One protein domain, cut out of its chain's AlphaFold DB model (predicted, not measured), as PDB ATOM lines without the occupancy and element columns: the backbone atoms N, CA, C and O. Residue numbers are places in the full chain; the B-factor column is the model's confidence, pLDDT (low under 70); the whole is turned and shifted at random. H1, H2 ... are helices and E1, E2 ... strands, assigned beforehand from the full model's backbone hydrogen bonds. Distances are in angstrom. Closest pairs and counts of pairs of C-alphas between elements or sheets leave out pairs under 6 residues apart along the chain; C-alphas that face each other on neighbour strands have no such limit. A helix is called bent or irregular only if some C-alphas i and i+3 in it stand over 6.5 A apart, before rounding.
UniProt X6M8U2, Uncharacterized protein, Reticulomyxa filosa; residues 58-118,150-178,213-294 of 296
ATOM      1  N   VAL A  58     107.455  81.523  58.909       68.19
ATOM      2  CA  VAL A  58     108.384  80.725  58.114       68.19
ATOM      3  C   VAL A  58     109.210  79.854  59.029       68.19
ATOM      4  O   VAL A  58     109.842  80.324  59.973       68.19
ATOM      5  N   LEU A  59     109.185  78.566  58.736       68.38
ATOM      6  CA  LEU A  59     109.980  77.573  59.419       68.38
ATOM      7  C   LEU A  59     111.151  77.218  58.533       68.38
ATOM      8  O   LEU A  59     110.990  76.735  57.412       68.38
ATOM      9  N   TYR A  60     112.328  77.453  59.077       69.19
ATOM     10  CA  TYR A  60     113.578  77.081  58.472       69.19
ATOM     11  C   TYR A  60     114.171  75.951  59.290       69.19
ATOM     12  O   TYR A  60     114.533  76.139  60.446       69.19
ATOM     13  N   PHE A  61     114.345  74.789  58.680       58.44
ATOM     14  CA  PHE A  61     115.189  73.755  59.270       58.44
ATOM     15  C   PHE A  61     116.613  73.988  58.777       58.44
ATOM     16  O   PHE A  61     117.139  73.258  57.937       58.44
ATOM     17  N   TRP A  62     117.224  75.084  59.235       55.22
ATOM     18  CA  TRP A  62     118.670  75.210  59.107       55.22
ATOM     19  C   TRP A  62     119.214  74.272  60.159       55.22
ATOM     20  O   TRP A  62     118.862  74.412  61.327       55.22
ATOM     21  N   GLU A  63     120.055  73.328  59.750       48.59
ATOM     22  CA  GLU A  63     120.921  72.643  60.695       48.59
ATOM     23  C   GLU A  63     121.547  73.725  61.558       48.59
ATOM     24  O   GLU A  63     122.219  74.624  61.038       48.59
ATOM     25  N   ASN A  64     121.135  73.701  62.821       52.28
ATOM     26  CA  ASN A  64     121.282  74.739  63.814       52.28
ATOM     27  C   ASN A  64     122.518  75.608  63.551       52.28
ATOM     28  O   ASN A  64     123.622  75.235  63.946       52.28
ATOM     29  N   VAL A  65     122.345  76.761  62.888       52.12
ATOM     30  CA  VAL A  65     123.454  77.702  62.612       52.12
ATOM     31  C   VAL A  65     124.249  77.950  63.888       52.12
ATOM     32  O   VAL A  65     125.470  78.047  63.864       52.12
ATOM     33  N   PHE A  66     123.512  77.987  64.998       52.44
ATOM     34  CA  PHE A  66     124.005  78.285  66.323       52.44
ATOM     35  C   PHE A  66     124.298  77.034  67.166       52.44
ATOM     36  O   PHE A  66     125.291  77.005  67.874       52.44
ATOM     37  N   GLN A  67     123.489  75.973  67.081       50.28
ATOM     38  CA  GLN A  67     123.646  74.786  67.948       50.28
ATOM     39  C   GLN A  67     124.415  73.605  67.328       50.28
ATOM     40  O   GLN A  67     124.752  72.686  68.071       50.28
ATOM     41  N   ALA A  68     124.657  73.565  66.011       54.16
ATOM     42  CA  ALA A  68     125.462  72.513  65.374       54.16
ATOM     43  C   ALA A  68     126.945  72.891  65.304       54.16
ATOM     44  O   ALA A  68     127.790  72.021  65.110       54.16
ATOM     45  N   ASN A  69     127.266  74.173  65.486       68.38
ATOM     46  CA  ASN A  69     128.646  74.588  65.583       68.38
ATOM     47  C   ASN A  69     129.163  74.340  67.003       68.38
ATOM     48  O   ASN A  69     128.812  75.057  67.942       68.38
ATOM     49  N   GLU A  70     130.006  73.322  67.144       79.31
ATOM     50  CA  GLU A  70     130.697  72.994  68.391       79.31
ATOM     51  C   GLU A  70     131.475  74.193  68.954       79.31
ATOM     52  O   GLU A  70     131.521  74.370  70.168       79.31
ATOM     53  N   TRP A  71     131.954  75.090  68.081       86.50
ATOM     54  CA  TRP A  71     132.582  76.347  68.481       86.50
ATOM     55  C   TRP A  71     131.635  77.221  69.313       86.50
ATOM     56  O   TRP A  71     132.046  77.705  70.355       86.50
ATOM     57  N   ILE A  72     130.362  77.388  68.922       83.06
ATOM     58  CA  ILE A  72     129.414  78.249  69.661       83.06
ATOM     59  C   ILE A  72     129.044  77.615  71.006       83.06
ATOM     60  O   ILE A  72     128.909  78.323  71.998       83.06
ATOM     61  N   ARG A  73     128.918  76.283  71.060       82.31
ATOM     62  CA  ARG A  73     128.546  75.561  72.292       82.31
ATOM     63  C   ARG A  73     129.551  75.724  73.427       82.31
ATOM     64  O   ARG A  73     129.177  75.578  74.584       82.31
ATOM     65  N   GLN A  74     130.815  75.962  73.094       88.19
ATOM     66  CA  GLN A  74     131.890  76.106  74.071       88.19
ATOM     67  C   GLN A  74     132.115  77.564  74.495       88.19
ATOM     68  O   GLN A  74     132.950  77.811  75.359       88.19
ATOM     69  N   LYS A  75     131.405  78.525  73.889       90.88
ATOM     70  CA  LYS A  75     131.615  79.956  74.118       90.88
ATOM     71  C   LYS A  75     130.647  80.483  75.171       90.88
ATOM     72  O   LYS A  75     129.453  80.200  75.137       90.88
ATOM     73  N   THR A  76     131.179  81.285  76.081       92.88
ATOM     74  CA  THR A  76     130.437  82.126  77.026       92.88
ATOM     75  C   THR A  76     130.049  83.461  76.383       92.88
ATOM     76  O   THR A  76     130.472  83.787  75.270       92.88
ATOM     77  N   VAL A  77     129.232  84.260  77.076       91.75
ATOM     78  CA  VAL A  77     128.868  85.614  76.627       91.75
ATOM     79  C   VAL A  77     130.114  86.496  76.510       91.75
ATOM     80  O   VAL A  77     130.267  87.232  75.531       91.75
ATOM     81  N   GLU A  78     131.030  86.377  77.468       94.62
ATOM     82  CA  GLU A  78     132.311  87.076  77.508       94.62
ATOM     83  C   GLU A  78     133.210  86.655  76.345       94.62
ATOM     84  O   GLU A  78     133.809  87.517  75.697       94.62
ATOM     85  N   ASP A  79     133.248  85.359  76.021       95.06
ATOM     86  CA  ASP A  79     134.013  84.877  74.869       95.06
ATOM     87  C   ASP A  79     133.496  85.503  73.571       95.06
ATOM     88  O   ASP A  79     134.288  85.969  72.754       95.06
ATOM     89  N   ILE A  80     132.171  85.569  73.383       94.50
ATOM     90  CA  ILE A  80     131.572  86.215  72.204       94.50
ATOM     91  C   ILE A  80     131.899  87.712  72.161       94.50
ATOM     92  O   ILE A  80     132.160  88.247  71.081       94.50
ATOM     93  N   ALA A  81     131.919  88.389  73.313       94.12
ATOM     94  CA  ALA A  81     132.280  89.803  73.390       94.12
ATOM     95  C   ALA A  81     133.745  90.062  72.994       94.12
ATOM     96  O   ALA A  81     134.047  91.115  72.428       94.12
ATOM     97  N   GLN A  82     134.639  89.106  73.261       95.56
ATOM     98  CA  GLN A  82     136.063  89.190  72.925       95.56
ATOM     99  C   GLN A  82     136.395  88.681  71.514       95.56
ATOM    100  O   GLN A  82     137.442  89.039  70.973       95.56
ATOM    101  N   CYS A  83     135.518  87.887  70.891       96.12
ATOM    102  CA  CYS A  83     135.720  87.401  69.526       96.12
ATOM    103  C   CYS A  83     135.699  88.549  68.499       96.12
ATOM    104  O   CYS A  83     134.929  89.520  68.601       96.12
ATOM    105  N   SER A  84     136.533  88.412  67.463       96.31
ATOM    106  CA  SER A  84     136.457  89.282  66.291       96.31
ATOM    107  C   SER A  84     135.238  88.937  65.437       96.31
ATOM    108  O   SER A  84     134.740  87.806  65.448       96.31
ATOM    109  N   ASP A  85     134.767  89.916  64.666       94.69
ATOM    110  CA  ASP A  85     133.659  89.699  63.739       94.69
ATOM    111  C   ASP A  85     134.049  88.647  62.684       94.69
ATOM    112  O   ASP A  85     133.230  87.802  62.332       94.69
ATOM    113  N   GLU A  86     135.310  88.620  62.232       95.38
ATOM    114  CA  GLU A  86     135.816  87.614  61.291       95.38
ATOM    115  C   GLU A  86     135.784  86.190  61.860       95.38
ATOM    116  O   GLU A  86     135.423  85.261  61.129       95.38
ATOM    117  N   GLU A  87     136.137  85.996  63.136       94.56
ATOM    118  CA  GLU A  87     136.092  84.677  63.784       94.56
ATOM    119  C   GLU A  87     134.647  84.177  63.869       94.56
ATOM    120  O   GLU A  87     134.359  83.045  63.476       94.56
ATOM    121  N   ILE A  88     133.725  85.052  64.287       92.44
ATOM    122  CA  ILE A  88     132.290  84.749  64.355       92.44
ATOM    123  C   ILE A  88     131.733  84.438  62.963       92.44
ATOM    124  O   ILE A  88     131.025  83.452  62.772       92.44
ATOM    125  N   ILE A  89     132.050  85.263  61.965       89.88
ATOM    126  CA  ILE A  89     131.566  85.071  60.597       89.88
ATOM    127  C   ILE A  89     132.089  83.750  60.031       89.88
ATOM    128  O   ILE A  89     131.327  82.994  59.426       89.88
ATOM    129  N   THR A  90     133.370  83.450  60.243       89.12
ATOM    130  CA  THR A  90     133.990  82.204  59.779       89.12
ATOM    131  C   THR A  90     133.360  80.999  60.469       89.12
ATOM    132  O   THR A  90     132.962  80.054  59.786       89.12
ATOM    133  N   SER A  91     133.183  81.053  61.793       86.19
ATOM    134  CA  SER A  91     132.559  79.969  62.555       86.19
ATOM    135  C   SER A  91     131.106  79.749  62.117       86.19
ATOM    136  O   SER A  91     130.664  78.617  61.942       86.19
ATOM    137  N   MET A  92     130.366  80.806  61.789       82.25
ATOM    138  CA  MET A  92     129.000  80.694  61.275       82.25
ATOM    139  C   MET A  92     128.891  80.146  59.844       82.25
ATOM    140  O   MET A  92     127.776  79.968  59.349       82.25
ATOM    141  N   GLY A  93     130.002  79.815  59.182       80.38
ATOM    142  CA  GLY A  93     130.025  79.289  57.815       80.38
ATOM    143  C   GLY A  93     130.266  80.355  56.744       80.38
ATOM    144  O   GLY A  93     129.877  80.163  55.593       80.38
ATOM    145  N   GLY A  94     130.893  81.473  57.112       85.19
ATOM    146  CA  GLY A  94     131.361  82.517  56.204       85.19
ATOM    147  C   GLY A  94     130.399  83.695  56.020       85.19
ATOM    148  O   GLY A  94     129.227  83.670  56.406       85.19
ATOM    149  N   SER A  95     130.909  84.751  55.381       85.00
ATOM    150  CA  SER A  95     130.200  86.026  55.188       85.00
ATOM    151  C   SER A  95     128.915  85.879  54.381       85.00
ATOM    152  O   SER A  95     127.908  86.483  54.729       85.00
ATOM    153  N   ALA A  96     128.913  85.018  53.358       73.38
ATOM    154  CA  ALA A  96     127.729  84.745  52.548       73.38
ATOM    155  C   ALA A  96     126.555  84.218  53.390       73.38
ATOM    156  O   ALA A  96     125.410  84.613  53.176       73.38
ATOM    157  N   ARG A  97     126.836  83.364  54.383       74.62
ATOM    158  CA  ARG A  97     125.811  82.795  55.264       74.62
ATOM    159  C   ARG A  97     125.285  83.821  56.261       74.62
ATOM    160  O   ARG A  97     124.074  83.923  56.433       74.62
ATOM    161  N   VAL A  98     126.168  84.609  56.873       82.94
ATOM    162  CA  VAL A  98     125.769  85.704  57.774       82.94
ATOM    163  C   VAL A  98     124.934  86.749  57.034       82.94
ATOM    164  O   VAL A  98     123.913  87.197  57.547       82.94
ATOM    165  N   GLU A  99     125.313  87.083  55.803       79.50
ATOM    166  CA  GLU A  99     124.569  88.017  54.962       79.50
ATOM    167  C   GLU A  99     123.202  87.452  54.548       79.50
ATOM    168  O   GLU A  99     122.210  88.177  54.540       79.50
ATOM    169  N   ALA A 100     123.102  86.145  54.279       70.19
ATOM    170  CA  ALA A 100     121.812  85.495  54.050       70.19
ATOM    171  C   ALA A 100     120.902  85.589  55.287       70.19
ATOM    172  O   ALA A 100     119.729  85.932  55.149       70.19
ATOM    173  N   ILE A 101     121.439  85.351  56.491       76.94
ATOM    174  CA  ILE A 101     120.709  85.523  57.760       76.94
ATOM    175  C   ILE A 101     120.272  86.983  57.930       76.94
ATOM    176  O   ILE A 101     119.120  87.244  58.267       76.94
ATOM    177  N   ARG A 102     121.165  87.938  57.657       81.06
ATOM    178  CA  ARG A 102     120.870  89.372  57.745       81.06
ATOM    179  C   ARG A 102     119.736  89.775  56.815       81.06
ATOM    180  O   ARG A 102     118.738  90.304  57.290       81.06
ATOM    181  N   ARG A 103     119.851  89.469  55.521       70.06
ATOM    182  CA  ARG A 103     118.800  89.758  54.531       70.06
ATOM    183  C   ARG A 103     117.484  89.107  54.909       70.06
ATOM    184  O   ARG A 103     116.415  89.657  54.668       70.06
ATOM    185  N   HIS A 104     117.556  87.929  55.513       70.88
ATOM    186  CA  HIS A 104     116.374  87.246  55.987       70.88
ATOM    187  C   HIS A 104     115.660  88.032  57.096       70.88
ATOM    188  O   HIS A 104     114.455  88.267  57.004       70.88
ATOM    189  N   PHE A 105     116.403  88.520  58.090       74.25
ATOM    190  CA  PHE A 105     115.864  89.417  59.108       74.25
ATOM    191  C   PHE A 105     115.409  90.774  58.541       74.25
ATOM    192  O   PHE A 105     114.382  91.290  58.975       74.25
ATOM    193  N   GLU A 106     116.098  91.320  57.535       71.62
ATOM    194  CA  GLU A 106     115.698  92.551  56.837       71.62
ATOM    195  C   GLU A 106     114.344  92.413  56.144       71.62
ATOM    196  O   GLU A 106     113.508  93.311  56.246       71.62
ATOM    197  N   VAL A 107     114.095  91.285  55.476       65.75
ATOM    198  CA  VAL A 107     112.805  91.009  54.826       65.75
ATOM    199  C   VAL A 107     111.663  91.003  55.847       65.75
ATOM    200  O   VAL A 107     110.577  91.505  55.554       65.75
ATOM    201  N   LEU A 108     111.904  90.483  57.053       64.69
ATOM    202  CA  LEU A 108     110.914  90.484  58.131       64.69
ATOM    203  C   LEU A 108     110.738  91.876  58.739       64.69
ATOM    204  O   LEU A 108     109.617  92.386  58.819       64.69
ATOM    205  N   GLY A 109     111.846  92.499  59.145       65.31
ATOM    206  CA  GLY A 109     111.857  93.789  59.823       65.31
ATOM    207  C   GLY A 109     111.351  94.913  58.928       65.31
ATOM    208  O   GLY A 109     110.623  95.785  59.390       65.31
ATOM    209  N   GLY A 110     111.643  94.856  57.627       60.09
ATOM    210  CA  GLY A 110     111.276  95.880  56.655       60.09
ATOM    211  C   GLY A 110     109.773  96.138  56.553       60.09
ATOM    212  O   GLY A 110     109.378  97.263  56.258       60.09
ATOM    213  N   THR A 111     108.913  95.159  56.852       56.56
ATOM    214  CA  THR A 111     107.452  95.375  56.838       56.56
ATOM    215  C   THR A 111     106.944  96.053  58.092       56.56
ATOM    216  O   THR A 111     106.170  97.008  58.012       56.56
ATOM    217  N   TYR A 112     107.388  95.577  59.252       58.44
ATOM    218  CA  TYR A 112     106.935  96.100  60.530       58.44
ATOM    219  C   TYR A 112     107.542  97.481  60.795       58.44
ATOM    220  O   TYR A 112     106.834  98.417  61.166       58.44
ATOM    221  N   PHE A 113     108.831  97.639  60.493       55.56
ATOM    222  CA  PHE A 113     109.566  98.883  60.684       55.56
ATOM    223  C   PHE A 113     109.103  99.973  59.717       55.56
ATOM    224  O   PHE A 113     108.873 101.101  60.144       55.56
ATOM    225  N   ARG A 114     108.860  99.653  58.434       55.59
ATOM    226  CA  ARG A 114     108.324 100.644  57.483       55.59
ATOM    227  C   ARG A 114     106.926 101.112  57.889       55.59
ATOM    228  O   ARG A 114     106.644 102.298  57.769       55.59
ATOM    229  N   LYS A 115     106.073 100.223  58.410       58.50
ATOM    230  CA  LYS A 115     104.735 100.601  58.891       58.50
ATOM    231  C   LYS A 115     104.787 101.431  60.180       58.50
ATOM    232  O   LYS A 115     104.046 102.401  60.292       58.50
ATOM    233  N   LEU A 116     105.680 101.101  61.118       56.53
ATOM    234  CA  LEU A 116     105.902 101.903  62.329       56.53
ATOM    235  C   LEU A 116     106.459 103.295  62.011       56.53
ATOM    236  O   LEU A 116     105.985 104.279  62.570       56.53
ATOM    237  N   LEU A 117     107.416 103.391  61.084       55.72
ATOM    238  CA  LEU A 117     107.951 104.679  60.642       55.72
ATOM    239  C   LEU A 117     106.917 105.498  59.859       55.72
ATOM    240  O   LEU A 117     106.863 106.713  60.020       55.72
ATOM    241  N   SER A 118     106.073 104.849  59.052       63.59
ATOM    242  CA  SER A 118     105.046 105.541  58.264       63.59
ATOM    243  C   SER A 118     103.892 106.074  59.118       63.59
ATOM    244  O   SER A 118     103.311 107.090  58.761       63.59
ATOM    245  N   ASN A 150     122.881  79.124  77.004       69.25
ATOM    246  CA  ASN A 150     122.784  79.065  75.542       69.25
ATOM    247  C   ASN A 150     121.937  80.204  74.952       69.25
ATOM    248  O   ASN A 150     122.200  80.642  73.830       69.25
ATOM    249  N   GLY A 151     120.930  80.684  75.691       72.50
ATOM    250  CA  GLY A 151     120.109  81.817  75.261       72.50
ATOM    251  C   GLY A 151     120.913  83.114  75.216       72.50
ATOM    252  O   GLY A 151     120.894  83.822  74.207       72.50
ATOM    253  N   ASP A 152     121.683  83.381  76.268       82.06
ATOM    254  CA  ASP A 152     122.453  84.619  76.399       82.06
ATOM    255  C   ASP A 152     123.606  84.686  75.398       82.06
ATOM    256  O   ASP A 152     123.841  85.734  74.793       82.06
ATOM    257  N   VAL A 153     124.263  83.553  75.132       83.88
ATOM    258  CA  VAL A 153     125.304  83.437  74.097       83.88
ATOM    259  C   VAL A 153     124.729  83.740  72.712       83.88
ATOM    260  O   VAL A 153     125.326  84.498  71.945       83.88
ATOM    261  N   LEU A 154     123.541  83.211  72.392       82.75
ATOM    262  CA  LEU A 154     122.864  83.508  71.129       82.75
ATOM    263  C   LEU A 154     122.508  84.997  71.016       82.75
ATOM    264  O   LEU A 154     122.740  85.607  69.971       82.75
ATOM    265  N   ILE A 155     121.977  85.602  72.081       81.19
ATOM    266  CA  ILE A 155     121.656  87.035  72.099       81.19
ATOM    267  C   ILE A 155     122.926  87.873  71.921       81.19
ATOM    268  O   ILE A 155     122.926  88.812  71.121       81.19
ATOM    269  N   ALA A 156     124.012  87.537  72.619       87.56
ATOM    270  CA  ALA A 156     125.298  88.219  72.498       87.56
ATOM    271  C   ALA A 156     125.836  88.148  71.061       87.56
ATOM    272  O   ALA A 156     126.249  89.164  70.498       87.56
ATOM    273  N   LEU A 157     125.734  86.978  70.429       88.12
ATOM    274  CA  LEU A 157     126.127  86.759  69.040       88.12
ATOM    275  C   LEU A 157     125.294  87.612  68.071       88.12
ATOM    276  O   LEU A 157     125.837  88.297  67.203       88.12
ATOM    277  N   LEU A 158     123.969  87.630  68.245       86.44
ATOM    278  CA  LEU A 158     123.058  88.438  67.428       86.44
ATOM    279  C   LEU A 158     123.296  89.939  67.638       86.44
ATOM    280  O   LEU A 158     123.234  90.717  66.681       86.44
ATOM    281  N   LYS A 159     123.631  90.362  68.863       87.88
ATOM    282  CA  LYS A 159     124.048  91.737  69.159       87.88
ATOM    283  C   LYS A 159     125.326  92.099  68.415       87.88
ATOM    284  O   LYS A 159     125.337  93.109  67.707       87.88
ATOM    285  N   ARG A 160     126.347  91.242  68.500       90.12
ATOM    286  CA  ARG A 160     127.653  91.433  67.859       90.12
ATOM    287  C   ARG A 160     127.536  91.581  66.343       90.12
ATOM    288  O   ARG A 160     128.092  92.510  65.769       90.12
ATOM    289  N   LEU A 161     126.693  90.760  65.717       89.19
ATOM    290  CA  LEU A 161     126.421  90.799  64.274       89.19
ATOM    291  C   LEU A 161     125.483  91.931  63.830       89.19
ATOM    292  O   LEU A 161     125.162  92.033  62.639       89.19
ATOM    293  N   LYS A 162     125.034  92.772  64.775       89.19
ATOM    294  CA  LYS A 162     124.030  93.828  64.569       89.19
ATOM    295  C   LYS A 162     122.715  93.284  63.996       89.19
ATOM    296  O   LYS A 162     122.041  93.955  63.225       89.19
ATOM    297  N   LEU A 163     122.369  92.054  64.370       82.25
ATOM    298  CA  LEU A 163     121.103  91.400  64.035       82.25
ATOM    299  C   LEU A 163     120.047  91.583  65.137       82.25
ATOM    300  O   LEU A 163     118.869  91.337  64.909       82.25
ATOM    301  N   HIS A 164     120.453  92.034  66.328       74.75
ATOM    302  CA  HIS A 164     119.547  92.280  67.455       74.75
ATOM    303  C   HIS A 164     118.460  93.321  67.162       74.75
ATOM    304  O   HIS A 164     117.360  93.205  67.689       74.75
ATOM    305  N   THR A 165     118.725  94.287  66.281       68.56
ATOM    306  CA  THR A 165     117.752  95.312  65.867       68.56
ATOM    307  C   THR A 165     116.494  94.710  65.235       68.56
ATOM    308  O   THR A 165     115.440  95.339  65.234       68.56
ATOM    309  N   TYR A 166     116.571  93.472  64.740       62.84
ATOM    310  CA  TYR A 166     115.433  92.736  64.189       62.84
ATOM    311  C   TYR A 166     114.646  91.938  65.241       62.84
ATOM    312  O   TYR A 166     113.614  91.353  64.918       62.84
ATOM    313  N   LEU A 167     115.128  91.900  66.487       59.47
ATOM    314  CA  LEU A 167     114.589  91.101  67.591       59.47
ATOM    315  C   LEU A 167     113.960  91.954  68.703       59.47
ATOM    316  O   LEU A 167     113.167  91.441  69.484       59.47
ATOM    317  N   GLU A 168     114.275  93.248  68.781       49.78
ATOM    318  CA  GLU A 168     113.873  94.110  69.908       49.78
ATOM    319  C   GLU A 168     112.352  94.252  70.104       49.78
ATOM    320  O   GLU A 168     111.903  94.598  71.193       49.78
ATOM    321  N   THR A 169     111.524  93.908  69.115       49.97
ATOM    322  CA  THR A 169     110.070  93.806  69.308       49.97
ATOM    323  C   THR A 169     109.619  92.362  69.516       49.97
ATOM    324  O   THR A 169     109.375  91.631  68.559       49.97
ATOM    325  N   GLY A 170     109.415  91.976  70.781       49.19
ATOM    326  CA  GLY A 170     108.616  90.799  71.148       49.19
ATOM    327  C   GLY A 170     109.347  89.455  71.143       49.19
ATOM    328  O   GLY A 170     108.685  88.414  71.106       49.19
ATOM    329  N   VAL A 171     110.680  89.456  71.199       51.78
ATOM    330  CA  VAL A 171     111.472  88.221  71.290       51.78
ATOM    331  C   VAL A 171     111.529  87.661  72.706       51.78
ATOM    332  O   VAL A 171     111.513  86.441  72.837       51.78
ATOM    333  N   ASP A 172     111.466  88.489  73.752       53.84
ATOM    334  CA  ASP A 172     111.481  87.987  75.135       53.84
ATOM    335  C   ASP A 172     110.323  87.011  75.423       53.84
ATOM    336  O   ASP A 172     110.592  85.926  75.932       53.84
ATOM    337  N   PRO A 173     109.059  87.270  75.017       54.31
ATOM    338  CA  PRO A 173     107.980  86.289  75.160       54.31
ATOM    339  C   PRO A 173     108.198  85.002  74.353       54.31
ATOM    340  O   PRO A 173     107.807  83.925  74.800       54.31
ATOM    341  N   LEU A 174     108.817  85.089  73.167       50.84
ATOM    342  CA  LEU A 174     109.121  83.916  72.346       50.84
ATOM    343  C   LEU A 174     110.217  83.078  73.009       50.84
ATOM    344  O   LEU A 174     110.014  81.886  73.223       50.84
ATOM    345  N   LEU A 175     111.339  83.694  73.383       53.28
ATOM    346  CA  LEU A 175     112.427  83.024  74.091       53.28
ATOM    347  C   LEU A 175     111.940  82.424  75.411       53.28
ATOM    348  O   LEU A 175     112.228  81.261  75.678       53.28
ATOM    349  N   LEU A 176     111.113  83.151  76.167       56.00
ATOM    350  CA  LEU A 176     110.503  82.652  77.396       56.00
ATOM    351  C   LEU A 176     109.588  81.449  77.125       56.00
ATOM    352  O   LEU A 176     109.667  80.447  77.834       56.00
ATOM    353  N   SER A 177     108.762  81.488  76.071       49.16
ATOM    354  CA  SER A 177     107.904  80.351  75.697       49.16
ATOM    355  C   SER A 177     108.713  79.106  75.309       49.16
ATOM    356  O   SER A 177     108.344  77.989  75.666       49.16
ATOM    357  N   LEU A 178     109.856  79.302  74.650       45.75
ATOM    358  CA  LEU A 178     110.759  78.230  74.229       45.75
ATOM    359  C   LEU A 178     111.544  77.646  75.412       45.75
ATOM    360  O   LEU A 178     111.692  76.430  75.514       45.75
ATOM    361  N   HIS A 213     100.660  89.135  65.957       49.25
ATOM    362  CA  HIS A 213     100.335  89.882  64.738       49.25
ATOM    363  C   HIS A 213     101.507  90.085  63.761       49.25
ATOM    364  O   HIS A 213     101.268  90.535  62.641       49.25
ATOM    365  N   GLY A 214     102.742  89.732  64.135       54.81
ATOM    366  CA  GLY A 214     103.930  89.868  63.280       54.81
ATOM    367  C   GLY A 214     104.280  88.603  62.490       54.81
ATOM    368  O   GLY A 214     104.047  87.489  62.962       54.81
ATOM    369  N   SER A 215     104.871  88.779  61.301       52.34
ATOM    370  CA  SER A 215     105.515  87.694  60.553       52.34
ATOM    371  C   SER A 215     106.679  87.117  61.362       52.34
ATOM    372  O   SER A 215     107.500  87.869  61.878       52.34
ATOM    373  N   ARG A 216     106.761  85.789  61.486       62.47
ATOM    374  CA  ARG A 216     107.741  85.099  62.336       62.47
ATOM    375  C   ARG A 216     108.664  84.218  61.533       62.47
ATOM    376  O   ARG A 216     108.238  83.606  60.558       62.47
ATOM    377  N   VAL A 217     109.889  84.079  62.019       53.97
ATOM    378  CA  VAL A 217     110.839  83.089  61.527       53.97
ATOM    379  C   VAL A 217     111.286  82.223  62.679       53.97
ATOM    380  O   VAL A 217     111.753  82.721  63.697       53.97
ATOM    381  N   ILE A 218     111.124  80.919  62.505       56.19
ATOM    382  CA  ILE A 218     111.615  79.925  63.446       56.19
ATOM    383  C   ILE A 218     112.623  79.085  62.668       56.19
ATOM    384  O   ILE A 218     112.265  78.210  61.881       56.19
ATOM    385  N   GLY A 219     113.895  79.443  62.825       54.59
ATOM    386  CA  GLY A 219     115.030  78.649  62.373       54.59
ATOM    387  C   GLY A 219     115.330  77.600  63.430       54.59
ATOM    388  O   GLY A 219     115.952  77.936  64.431       54.59
ATOM    389  N   TRP A 220     114.830  76.379  63.272       49.22
ATOM    390  CA  TRP A 220     114.876  75.389  64.340       49.22
ATOM    391  C   TRP A 220     115.148  73.999  63.772       49.22
ATOM    392  O   TRP A 220     114.354  73.478  62.997       49.22
ATOM    393  N   ASP A 221     116.251  73.379  64.184       53.03
ATOM    394  CA  ASP A 221     116.453  71.940  64.021       53.03
ATOM    395  C   ASP A 221     116.115  71.296  65.367       53.03
ATOM    396  O   ASP A 221     116.894  71.351  66.319       53.03
ATOM    397  N   HIS A 222     114.871  70.826  65.494       53.03
ATOM    398  CA  HIS A 222     114.322  70.461  66.800       53.03
ATOM    399  C   HIS A 222     114.940  69.177  67.265       53.03
ATOM    400  O   HIS A 222     115.033  68.223  66.506       53.03
ATOM    401  N   TRP A 223     115.266  69.119  68.549       54.84
ATOM    402  CA  TRP A 223     115.516  67.848  69.206       54.84
ATOM    403  C   TRP A 223     114.317  66.886  69.054       54.84
ATOM    404  O   TRP A 223     114.531  65.691  68.933       54.84
ATOM    405  N   LEU A 224     113.088  67.386  68.839       50.19
ATOM    406  CA  LEU A 224     111.916  66.570  68.482       50.19
ATOM    407  C   LEU A 224     112.087  65.851  67.136       50.19
ATOM    408  O   LEU A 224     111.503  64.798  66.918       50.19
ATOM    409  N   ARG A 225     112.904  66.394  66.224       59.25
ATOM    410  CA  ARG A 225     113.282  65.735  64.967       59.25
ATOM    411  C   ARG A 225     114.308  64.616  65.189       59.25
ATOM    412  O   ARG A 225     114.500  63.813  64.281       59.25
ATOM    413  N   ARG A 226     115.002  64.621  66.335       59.69
ATOM    414  CA  ARG A 226     116.062  63.670  66.697       59.69
ATOM    415  C   ARG A 226     115.549  62.511  67.555       59.69
ATOM    416  O   ARG A 226     116.080  61.426  67.370       59.69
ATOM    417  N   ASP A 227     114.502  62.713  68.358       50.75
ATOM    418  CA  ASP A 227     113.964  61.668  69.243       50.75
ATOM    419  C   ASP A 227     112.759  60.902  68.627       50.75
ATOM    420  O   ASP A 227     111.587  61.291  68.637       50.75
ATOM    421  N   ASP A 228     113.129  59.775  68.023       58.06
ATOM    422  CA  ASP A 228     112.573  58.414  68.088       58.06
ATOM    423  C   ASP A 228     111.147  58.074  67.626       58.06
ATOM    424  O   ASP A 228     110.876  56.895  67.397       58.06
ATOM    425  N   SER A 229     110.224  59.009  67.393       57.69
ATOM    426  CA  SER A 229     108.947  58.614  66.743       57.69
ATOM    427  C   SER A 229     108.096  59.737  66.173       57.69
ATOM    428  O   SER A 229     107.199  59.475  65.362       57.69
ATOM    429  N   SER A 230     108.338  60.984  66.578       68.81
ATOM    430  CA  SER A 230     107.495  62.079  66.123       68.81
ATOM    431  C   SER A 230     107.790  62.388  64.652       68.81
ATOM    432  O   SER A 230     108.895  62.755  64.252       68.81
ATOM    433  N   THR A 231     106.793  62.177  63.790       83.06
ATOM    434  CA  THR A 231     106.934  62.561  62.385       83.06
ATOM    435  C   THR A 231     107.026  64.081  62.302       83.06
ATOM    436  O   THR A 231     106.364  64.787  63.061       83.06
ATOM    437  N   LEU A 232     107.783  64.611  61.339       82.81
ATOM    438  CA  LEU A 232     107.840  66.053  61.083       82.81
ATOM    439  C   LEU A 232     106.444  66.692  60.998       82.81
ATOM    440  O   LEU A 232     106.235  67.801  61.476       82.81
ATOM    441  N   SER A 233     105.482  65.982  60.413       82.94
ATOM    442  CA  SER A 233     104.092  66.425  60.319       82.94
ATOM    443  C   SER A 233     103.455  66.649  61.696       82.94
ATOM    444  O   SER A 233     102.728  67.622  61.864       82.94
ATOM    445  N   THR A 234     103.752  65.799  62.683       83.25
ATOM    446  CA  THR A 234     103.296  65.951  64.074       83.25
ATOM    447  C   THR A 234     103.888  67.206  64.708       83.25
ATOM    448  O   THR A 234     103.136  68.037  65.208       83.25
ATOM    449  N   ILE A 235     105.205  67.401  64.579       81.12
ATOM    450  CA  ILE A 235     105.903  68.589  65.098       81.12
ATOM    451  C   ILE A 235     105.292  69.861  64.499       81.12
ATOM    452  O   ILE A 235     104.968  70.812  65.205       81.12
ATOM    453  N   LEU A 236     105.073  69.875  63.183       83.69
ATOM    454  CA  LEU A 236     104.470  71.018  62.502       83.69
ATOM    455  C   LEU A 236     103.033  71.286  62.964       83.69
ATOM    456  O   LEU A 236     102.658  72.448  63.107       83.69
ATOM    457  N   LEU A 237     102.234  70.248  63.221       82.94
ATOM    458  CA  LEU A 237     100.877  70.393  63.759       82.94
ATOM    459  C   LEU A 237     100.876  70.964  65.183       82.94
ATOM    460  O   LEU A 237     100.077  71.852  65.483       82.94
ATOM    461  N   GLU A 238     101.784  70.508  66.043       79.19
ATOM    462  CA  GLU A 238     101.953  71.040  67.399       79.19
ATOM    463  C   GLU A 238     102.391  72.508  67.376       79.19
ATOM    464  O   GLU A 238     101.834  73.338  68.105       79.19
ATOM    465  N   MET A 239     103.314  72.856  66.475       76.12
ATOM    466  CA  MET A 239     103.716  74.243  66.251       76.12
ATOM    467  C   MET A 239     102.534  75.090  65.780       76.12
ATOM    468  O   MET A 239     102.281  76.137  66.369       76.12
ATOM    469  N   LEU A 240     101.782  74.637  64.768       80.44
ATOM    470  CA  LEU A 240     100.590  75.318  64.245       80.44
ATOM    471  C   LEU A 240      99.544  75.581  65.338       80.44
ATOM    472  O   LEU A 240      98.972  76.673  65.388       80.44
ATOM    473  N   ASN A 241      99.331  74.606  66.226       79.00
ATOM    474  CA  ASN A 241      98.425  74.729  67.363       79.00
ATOM    475  C   ASN A 241      98.928  75.769  68.379       79.00
ATOM    476  O   ASN A 241      98.174  76.649  68.795       79.00
ATOM    477  N   SER A 242     100.221  75.721  68.709       73.88
ATOM    478  CA  SER A 242     100.861  76.634  69.665       73.88
ATOM    479  C   SER A 242     100.859  78.086  69.178       73.88
ATOM    480  O   SER A 242     100.544  79.005  69.931       73.88
ATOM    481  N   ILE A 243     101.140  78.305  67.889       73.38
ATOM    482  CA  ILE A 243     101.160  79.641  67.270       73.38
ATOM    483  C   ILE A 243      99.773  80.115  66.812       73.38
ATOM    484  O   ILE A 243      99.660  81.214  66.270       73.38
ATOM    485  N   ARG A 244      98.726  79.294  66.987       79.06
ATOM    486  CA  ARG A 244      97.338  79.571  66.573       79.06
ATOM    487  C   ARG A 244      97.235  80.117  65.142       79.06
ATOM    488  O   ARG A 244      96.438  81.018  64.868       79.06
ATOM    489  N   CYS A 245      98.049  79.598  64.220       79.56
ATOM    490  CA  CYS A 245      98.061  80.065  62.835       79.56
ATOM    491  C   CYS A 245      97.465  79.025  61.883       79.56
ATOM    492  O   CYS A 245      97.566  77.818  62.090       79.56
ATOM    493  N   GLN A 246      96.815  79.506  60.825       85.12
ATOM    494  CA  GLN A 246      96.305  78.634  59.772       85.12
ATOM    495  C   GLN A 246      97.464  78.041  58.969       85.12
ATOM    496  O   GLN A 246      98.448  78.718  58.688       85.12
ATOM    497  N   HIS A 247      97.279  76.809  58.505       85.75
ATOM    498  CA  HIS A 247      98.235  76.039  57.705       85.75
ATOM    499  C   HIS A 247      98.799  76.830  56.512       85.75
ATOM    500  O   HIS A 247     100.000  76.856  56.267       85.75
ATOM    501  N   GLN A 248      97.933  77.550  55.797       84.81
ATOM    502  CA  GLN A 248      98.297  78.376  54.638       84.81
ATOM    503  C   GLN A 248      99.158  79.602  54.964       84.81
ATOM    504  O   GLN A 248      99.752  80.177  54.050       84.81
ATOM    505  N   ASN A 249      99.215  79.988  56.239       84.75
ATOM    506  CA  ASN A 249     100.037  81.086  56.731       84.75
ATOM    507  C   ASN A 249     101.410  80.588  57.207       84.75
ATOM    508  O   ASN A 249     102.231  81.400  57.622       84.75
ATOM    509  N   LEU A 250     101.659  79.278  57.159       85.81
ATOM    510  CA  LEU A 250     102.946  78.673  57.455       85.81
ATOM    511  C   LEU A 250     103.679  78.378  56.141       85.81
ATOM    512  O   LEU A 250     103.112  77.757  55.239       85.81
ATOM    513  N   LEU A 251     104.934  78.805  56.040       89.00
ATOM    514  CA  LEU A 251     105.853  78.434  54.970       89.00
ATOM    515  C   LEU A 251     106.980  77.589  55.547       89.00
ATOM    516  O   LEU A 251     107.720  78.025  56.418       89.00
ATOM    517  N   TYR A 252     107.120  76.380  55.039       88.50
ATOM    518  CA  TYR A 252     108.160  75.449  55.416       88.50
ATOM    519  C   TYR A 252     109.272  75.443  54.365       88.50
ATOM    520  O   TYR A 252     109.005  75.210  53.184       88.50
ATOM    521  N   VAL A 253     110.512  75.682  54.786       87.31
ATOM    522  CA  VAL A 253     111.677  75.761  53.899       87.31
ATOM    523  C   VAL A 253     112.697  74.679  54.254       87.31
ATOM    524  O   VAL A 253     113.191  74.633  55.382       87.31
ATOM    525  N   ASP A 254     113.027  73.814  53.291       87.69
ATOM    526  CA  ASP A 254     113.974  72.697  53.456       87.69
ATOM    527  C   ASP A 254     114.654  72.370  52.114       87.69
ATOM    528  O   ASP A 254     114.160  72.736  51.049       87.69
ATOM    529  N   CYS A 255     115.801  71.695  52.142       87.38
ATOM    530  CA  CYS A 255     116.492  71.221  50.942       87.38
ATOM    531  C   CYS A 255     116.057  69.809  50.507       87.38
ATOM    532  O   CYS A 255     116.291  69.408  49.365       87.38
ATOM    533  N   HIS A 256     115.432  69.035  51.400       88.44
ATOM    534  CA  HIS A 256     115.065  67.643  51.133       88.44
ATOM    535  C   HIS A 256     113.748  67.558  50.352       88.44
ATOM    536  O   HIS A 256     112.666  67.792  50.892       88.44
ATOM    537  N   GLU A 257     113.834  67.154  49.081       92.31
ATOM    538  CA  GLU A 257     112.669  67.000  48.196       92.31
ATOM    539  C   GLU A 257     111.605  66.074  48.787       92.31
ATOM    540  O   GLU A 257     110.419  66.373  48.718       92.31
ATOM    541  N   THR A 258     112.019  64.963  49.399       88.88
ATOM    542  CA  THR A 258     111.107  63.974  49.987       88.88
ATOM    543  C   THR A 258     110.217  64.593  51.061       88.88
ATOM    544  O   THR A 258     109.007  64.368  51.069       88.88
ATOM    545  N   VAL A 259     110.802  65.429  51.920       87.94
ATOM    546  CA  VAL A 259     110.104  66.154  52.984       87.94
ATOM    547  C   VAL A 259     109.155  67.196  52.393       87.94
ATOM    548  O   VAL A 259     107.963  67.199  52.703       87.94
ATOM    549  N   VAL A 260     109.667  68.044  51.499       91.44
ATOM    550  CA  VAL A 260     108.894  69.112  50.845       91.44
ATOM    551  C   VAL A 260     107.699  68.542  50.076       91.44
ATOM    552  O   VAL A 260     106.576  69.032  50.219       91.44
ATOM    553  N   SER A 261     107.921  67.477  49.305       92.94
ATOM    554  CA  SER A 261     106.883  66.777  48.549       92.94
ATOM    555  C   SER A 261     105.858  66.101  49.459       92.94
ATOM    556  O   SER A 261     104.660  66.166  49.174       92.94
ATOM    557  N   HIS A 262     106.284  65.496  50.575       91.38
ATOM    558  CA  HIS A 262     105.365  64.904  51.550       91.38
ATOM    559  C   HIS A 262     104.433  65.958  52.161       91.38
ATOM    560  O   HIS A 262     103.213  65.798  52.103       91.38
ATOM    561  N   LEU A 263     104.991  67.062  52.671       91.31
ATOM    562  CA  LEU A 263     104.225  68.157  53.278       91.31
ATOM    563  C   LEU A 263     103.264  68.820  52.286       91.31
ATOM    564  O   LEU A 263     102.121  69.129  52.635       91.31
ATOM    565  N   LYS A 264     103.705  68.971  51.031       92.88
ATOM    566  CA  LYS A 264     102.866  69.456  49.932       92.88
ATOM    567  C   LYS A 264     101.712  68.495  49.638       92.88
ATOM    568  O   LYS A 264     100.581  68.942  49.489       92.88
ATOM    569  N   LYS A 265     101.962  67.180  49.611       94.31
ATOM    570  CA  LYS A 265     100.933  66.152  49.361       94.31
ATOM    571  C   LYS A 265      99.822  66.165  50.414       94.31
ATOM    572  O   LYS A 265      98.663  65.962  50.066       94.31
ATOM    573  N   ILE A 266     100.164  66.407  51.679       91.88
ATOM    574  CA  ILE A 266      99.187  66.472  52.779       91.88
ATOM    575  C   ILE A 266      98.570  67.869  52.970       91.88
ATOM    576  O   ILE A 266      97.732  68.038  53.853       91.88
ATOM    577  N   ASN A 267      98.960  68.865  52.159       91.19
ATOM    578  CA  ASN A 267      98.525  70.264  52.268       91.19
ATOM    579  C   ASN A 267      98.650  70.829  53.698       91.19
ATOM    580  O   ASN A 267      97.770  71.550  54.177       91.19
ATOM    581  N   LEU A 268      99.731  70.477  54.402       89.19
ATOM    582  CA  LEU A 268      99.920  70.901  55.792       89.19
ATOM    583  C   LEU A 268     100.358  72.364  55.896       89.19
ATOM    584  O   LEU A 268      99.961  73.060  56.820       89.19
ATOM    585  N   CYS A 269     101.179  72.830  54.961       91.25
ATOM    586  CA  CYS A 269     101.669  74.203  54.903       91.25
ATOM    587  C   CYS A 269     102.134  74.541  53.484       91.25
ATOM    588  O   CYS A 269     102.224  73.657  52.623       91.25
ATOM    589  N   ARG A 270     102.433  75.819  53.221       91.62
ATOM    590  CA  ARG A 270     103.189  76.178  52.015       91.62
ATOM    591  C   ARG A 270     104.597  75.622  52.164       91.62
ATOM    592  O   ARG A 270     105.133  75.595  53.266       91.62
ATOM    593  N   THR A 271     105.210  75.211  51.067       92.88
ATOM    594  CA  THR A 271     106.571  74.683  51.092       92.88
ATOM    595  C   THR A 271     107.437  75.381  50.054       92.88
ATOM    596  O   THR A 271     106.954  75.754  48.984       92.88
ATOM    597  N   PHE A 272     108.717  75.559  50.369       92.62
ATOM    598  CA  PHE A 272     109.728  76.047  49.441       92.62
ATOM    599  C   PHE A 272     110.972  75.169  49.549       92.62
ATOM    600  O   PHE A 272     111.464  74.907  50.647       92.62
ATOM    601  N   LYS A 273     111.470  74.701  48.405       93.06
ATOM    602  CA  LYS A 273     112.693  73.909  48.355       93.06
ATOM    603  C   LYS A 273     113.879  74.806  48.053       93.06
ATOM    604  O   LYS A 273     113.876  75.478  47.026       93.06
ATOM    605  N   VAL A 274     114.897  74.745  48.901       89.06
ATOM    606  CA  VAL A 274     116.209  75.333  48.603       89.06
ATOM    607  C   VAL A 274     117.123  74.291  47.956       89.06
ATOM    608  O   VAL A 274     117.006  73.093  48.221       89.06
ATOM    609  N   ALA A 275     118.027  74.732  47.091       88.94
ATOM    610  CA  ALA A 275     118.939  73.872  46.350       88.94
ATOM    611  C   ALA A 275     119.939  73.175  47.278       88.94
ATOM    612  O   ALA A 275     120.239  71.992  47.099       88.94
ATOM    613  N   HIS A 276     120.434  73.896  48.288       81.94
ATOM    614  CA  HIS A 276     121.500  73.427  49.162       81.94
ATOM    615  C   HIS A 276     121.167  73.650  50.635       81.94
ATOM    616  O   HIS A 276     120.654  74.691  51.046       81.94
ATOM    617  N   LYS A 277     121.491  72.651  51.459       78.00
ATOM    618  CA  LYS A 277     121.336  72.731  52.911       78.00
ATOM    619  C   LYS A 277     122.196  73.865  53.467       78.00
ATOM    620  O   LYS A 277     123.386  73.936  53.176       78.00
ATOM    621  N   GLY A 278     121.595  74.747  54.266       67.88
ATOM    622  CA  GLY A 278     122.307  75.840  54.941       67.88
ATOM    623  C   GLY A 278     122.781  76.983  54.037       67.88
ATOM    624  O   GLY A 278     123.399  77.916  54.547       67.88
ATOM    625  N   ASN A 279     122.477  76.943  52.737       71.25
ATOM    626  CA  ASN A 279     122.823  77.991  51.783       71.25
ATOM    627  C   ASN A 279     121.576  78.403  50.996       71.25
ATOM    628  O   ASN A 279     121.162  77.704  50.074       71.25
ATOM    629  N   VAL A 280     120.975  79.527  51.391       76.50
ATOM    630  CA  VAL A 280     119.830  80.127  50.696       76.50
ATOM    631  C   VAL A 280     120.353  81.256  49.818       76.50
ATOM    632  O   VAL A 280     120.848  82.268  50.316       76.50
ATOM    633  N   THR A 281     120.254  81.084  48.506       80.56
ATOM    634  CA  THR A 281     120.672  82.090  47.528       80.56
ATOM    635  C   THR A 281     119.770  83.327  47.582       80.56
ATOM    636  O   THR A 281     118.622  83.277  48.026       80.56
ATOM    637  N   ALA A 282     120.258  84.459  47.066       74.88
ATOM    638  CA  ALA A 282     119.458  85.683  46.980       74.88
ATOM    639  C   ALA A 282     118.176  85.496  46.145       74.88
ATOM    640  O   ALA A 282     117.133  86.042  46.492       74.88
ATOM    641  N   GLN A 283     118.239  84.690  45.079       85.19
ATOM    642  CA  GLN A 283     117.085  84.372  44.235       85.19
ATOM    643  C   GLN A 283     116.044  83.521  44.977       85.19
ATOM    644  O   GLN A 283     114.838  83.743  44.841       85.19
ATOM    645  N   GLU A 284     116.492  82.551  45.774       85.56
ATOM    646  CA  GLU A 284     115.604  81.754  46.625       85.56
ATOM    647  C   GLU A 284     114.970  82.610  47.715       85.56
ATOM    648  O   GLU A 284     113.769  82.503  47.951       85.56
ATOM    649  N   LEU A 285     115.742  83.508  48.331       78.31
ATOM    650  CA  LEU A 285     115.220  84.439  49.323       78.31
ATOM    651  C   LEU A 285     114.175  85.384  48.716       78.31
ATOM    652  O   LEU A 285     113.125  85.581  49.320       78.31
ATOM    653  N   ASP A 286     114.409  85.919  47.515       78.81
ATOM    654  CA  ASP A 286     113.423  86.723  46.777       78.81
ATOM    655  C   ASP A 286     112.152  85.916  46.467       78.81
ATOM    656  O   ASP A 286     111.031  86.391  46.648       78.81
ATOM    657  N   SER A 287     112.304  84.647  46.088       86.25
ATOM    658  CA  SER A 287     111.168  83.752  45.845       86.25
ATOM    659  C   SER A 287     110.361  83.494  47.120       86.25
ATOM    660  O   SER A 287     109.135  83.595  47.109       86.25
ATOM    661  N   ILE A 288     111.039  83.233  48.241       83.31
ATOM    662  CA  ILE A 288     110.416  83.092  49.561       83.31
ATOM    663  C   ILE A 288     109.691  84.387  49.940       83.31
ATOM    664  O   ILE A 288     108.534  84.346  50.347       83.31
ATOM    665  N   THR A 289     110.334  85.534  49.721       77.00
ATOM    666  CA  THR A 289     109.786  86.877  49.953       77.00
ATOM    667  C   THR A 289     108.491  87.088  49.165       77.00
ATOM    668  O   THR A 289     107.474  87.480  49.732       77.00
ATOM    669  N   LYS A 290     108.459  86.721  47.882       82.56
ATOM    670  CA  LYS A 290     107.239  86.767  47.058       82.56
ATOM    671  C   LYS A 290     106.119  85.874  47.600       82.56
ATOM    672  O   LYS A 290     104.951  86.245  47.522       82.56
ATOM    673  N   MET A 291     106.443  84.734  48.218       82.81
ATOM    674  CA  MET A 291     105.434  83.879  48.858       82.81
ATOM    675  C   MET A 291     104.786  84.523  50.093       82.81
ATOM    676  O   MET A 291     103.645  84.163  50.405       82.81
ATOM    677  N   PHE A 292     105.450  85.476  50.762       68.50
ATOM    678  CA  PHE A 292     104.831  86.298  51.812       68.50
ATOM    679  C   PHE A 292     103.826  87.288  51.237       68.50
ATOM    680  O   PHE A 292     102.712  87.395  51.750       68.50
ATOM    681  N   TYR A 293     104.227  87.982  50.170       69.44
ATOM    682  CA  TYR A 293     103.503  89.133  49.631       69.44
ATOM    683  C   TYR A 293     102.544  88.803  48.498       69.44
ATOM    684  O   TYR A 293     101.996  89.714  47.898       69.44
ATOM    685  N   HIS A 294     102.237  87.530  48.243       58.62
ATOM    686  CA  HIS A 294     101.132  87.166  47.350       58.62
ATOM    687  C   HIS A 294      99.728  87.472  47.935       58.62
ATOM    688  O   HIS A 294      98.767  86.749  47.686       58.62
TER     689      HIS A 294
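This is residues 58 to 118, 150 to 178 and 213 to 294 of the 296 residues of an uncharacterized protein of Reticulomyxa filosa (UniProt X6M8U2). Two lobes stand side by side: a small parallel four-stranded sheet with H8 on one face and H9 on the other, and a small cluster of the short helices H1, H2 and H3 with H5. The long helix H4 starts by the cluster, runs past the sheet and on to a far end at Ser 118, while residues 226 to 231 stick out as a loop. The 172 printed residues hold nine named helices and four named strands, in the order E1 H1 H2 H3 H4 H5 H6 E2 H7 E3 H8 E4 H9, with sheet order E2 E1 E3 E4. The class is mixed, helices and strands; the whole is compact, with a radius of gyration of the C-alphas of 16.4 A and spans of 48 by 47 by 32 A.

E1, residues 58 to 60, begins at C-alpha 58 (108.384, 80.725, 58.114). H1 is residues 70 to 73, H2 77 to 82 and H3 85 to 91. H4, residues 95 to 118, is 32.0 A long and ends at C-alpha 118 (105.046, 105.541, 58.264). It is neither bent nor irregular, but only just: C-alphas 108 and 111 are 6.1 A apart, and it has a kink of 41 degrees near residue 109. H5 is residues 150 to 160, 15.4 A, and H6 171 to 178. E2 is residues 216 to 219, H7 232 to 242, 15.3 A, E3 250 to 254, 13.2 A, H8 257 to 265 and E4 270 to 273. H9, residues 282 to 293, 16.5 A, ends at C-alpha 293 (103.503, 89.133, 49.631).

E2 and E1 are parallel at 9 degrees, with N 58 and O 216 2.8 A apart, within hydrogen-bond range. E1 and E3 are parallel at 21 degrees, with N 59 and O 251 at 2.8 A. E3 and E4 are parallel at 18 degrees, with N 252 and O 270 at 2.8 A. E3, H8, E4 form a strand-helix-strand unit, two parallel neighbours joined through a helix; E2, H7, E3 form a split one, with E1 between its strands; both crossovers are right-handed. H8 is over E4, along the strands, at a height over the sheet of 8.4 A; the closest C-alphas of H8 and E4, Val 260 and Thr 271, are 6.0 A apart. On the opposite face H9, at a height of 10.2 A, is over E3, only just not over E4 too, on which 2 of its C-alphas fall. H7 only grazes the sheet with residues 236 to 240, and H4 with 104 to 109. H4 and H9 only just touch, with 3 pairs of C-alphas within 8 A, through residues 100 to 107 of H4 alone; the closest C-alphas, Val 107 and Thr 289, are 7.1 A apart. H2 and H5 touch at a shallow tilt of 30 degrees, the same way, with the C-alphas of Val 77 and Val 153 closest at 4.9 A. H1 and H3 are close but not clearly touching, with the C-alphas of Trp 71 and Ser 91 closest at 6.9 A. H5 and H6 are close but not clearly touching, with the C-alphas of Gly 151 and Leu 175 closest at 7.9 A. Every O i to N i+4 pair is within hydrogen-bond range in H2, H3, H5, H6, H7, H8 and H9, and 18 of 20 in H4; H1 is too short for such a pair.

The C-alphas of Ser 118 and Asp 228, the two farthest apart, are 48.7 A apart. Residues 119 to 149 and 179 to 212 are not printed, with C-alpha gaps of 36.3 A and 18.3 A. Of the links printed whole, E2 to H7 is long. The mean pLDDT of the printed part is 75.2, and 61 residues are under 70, among them 165 to 178 and 213 to 230.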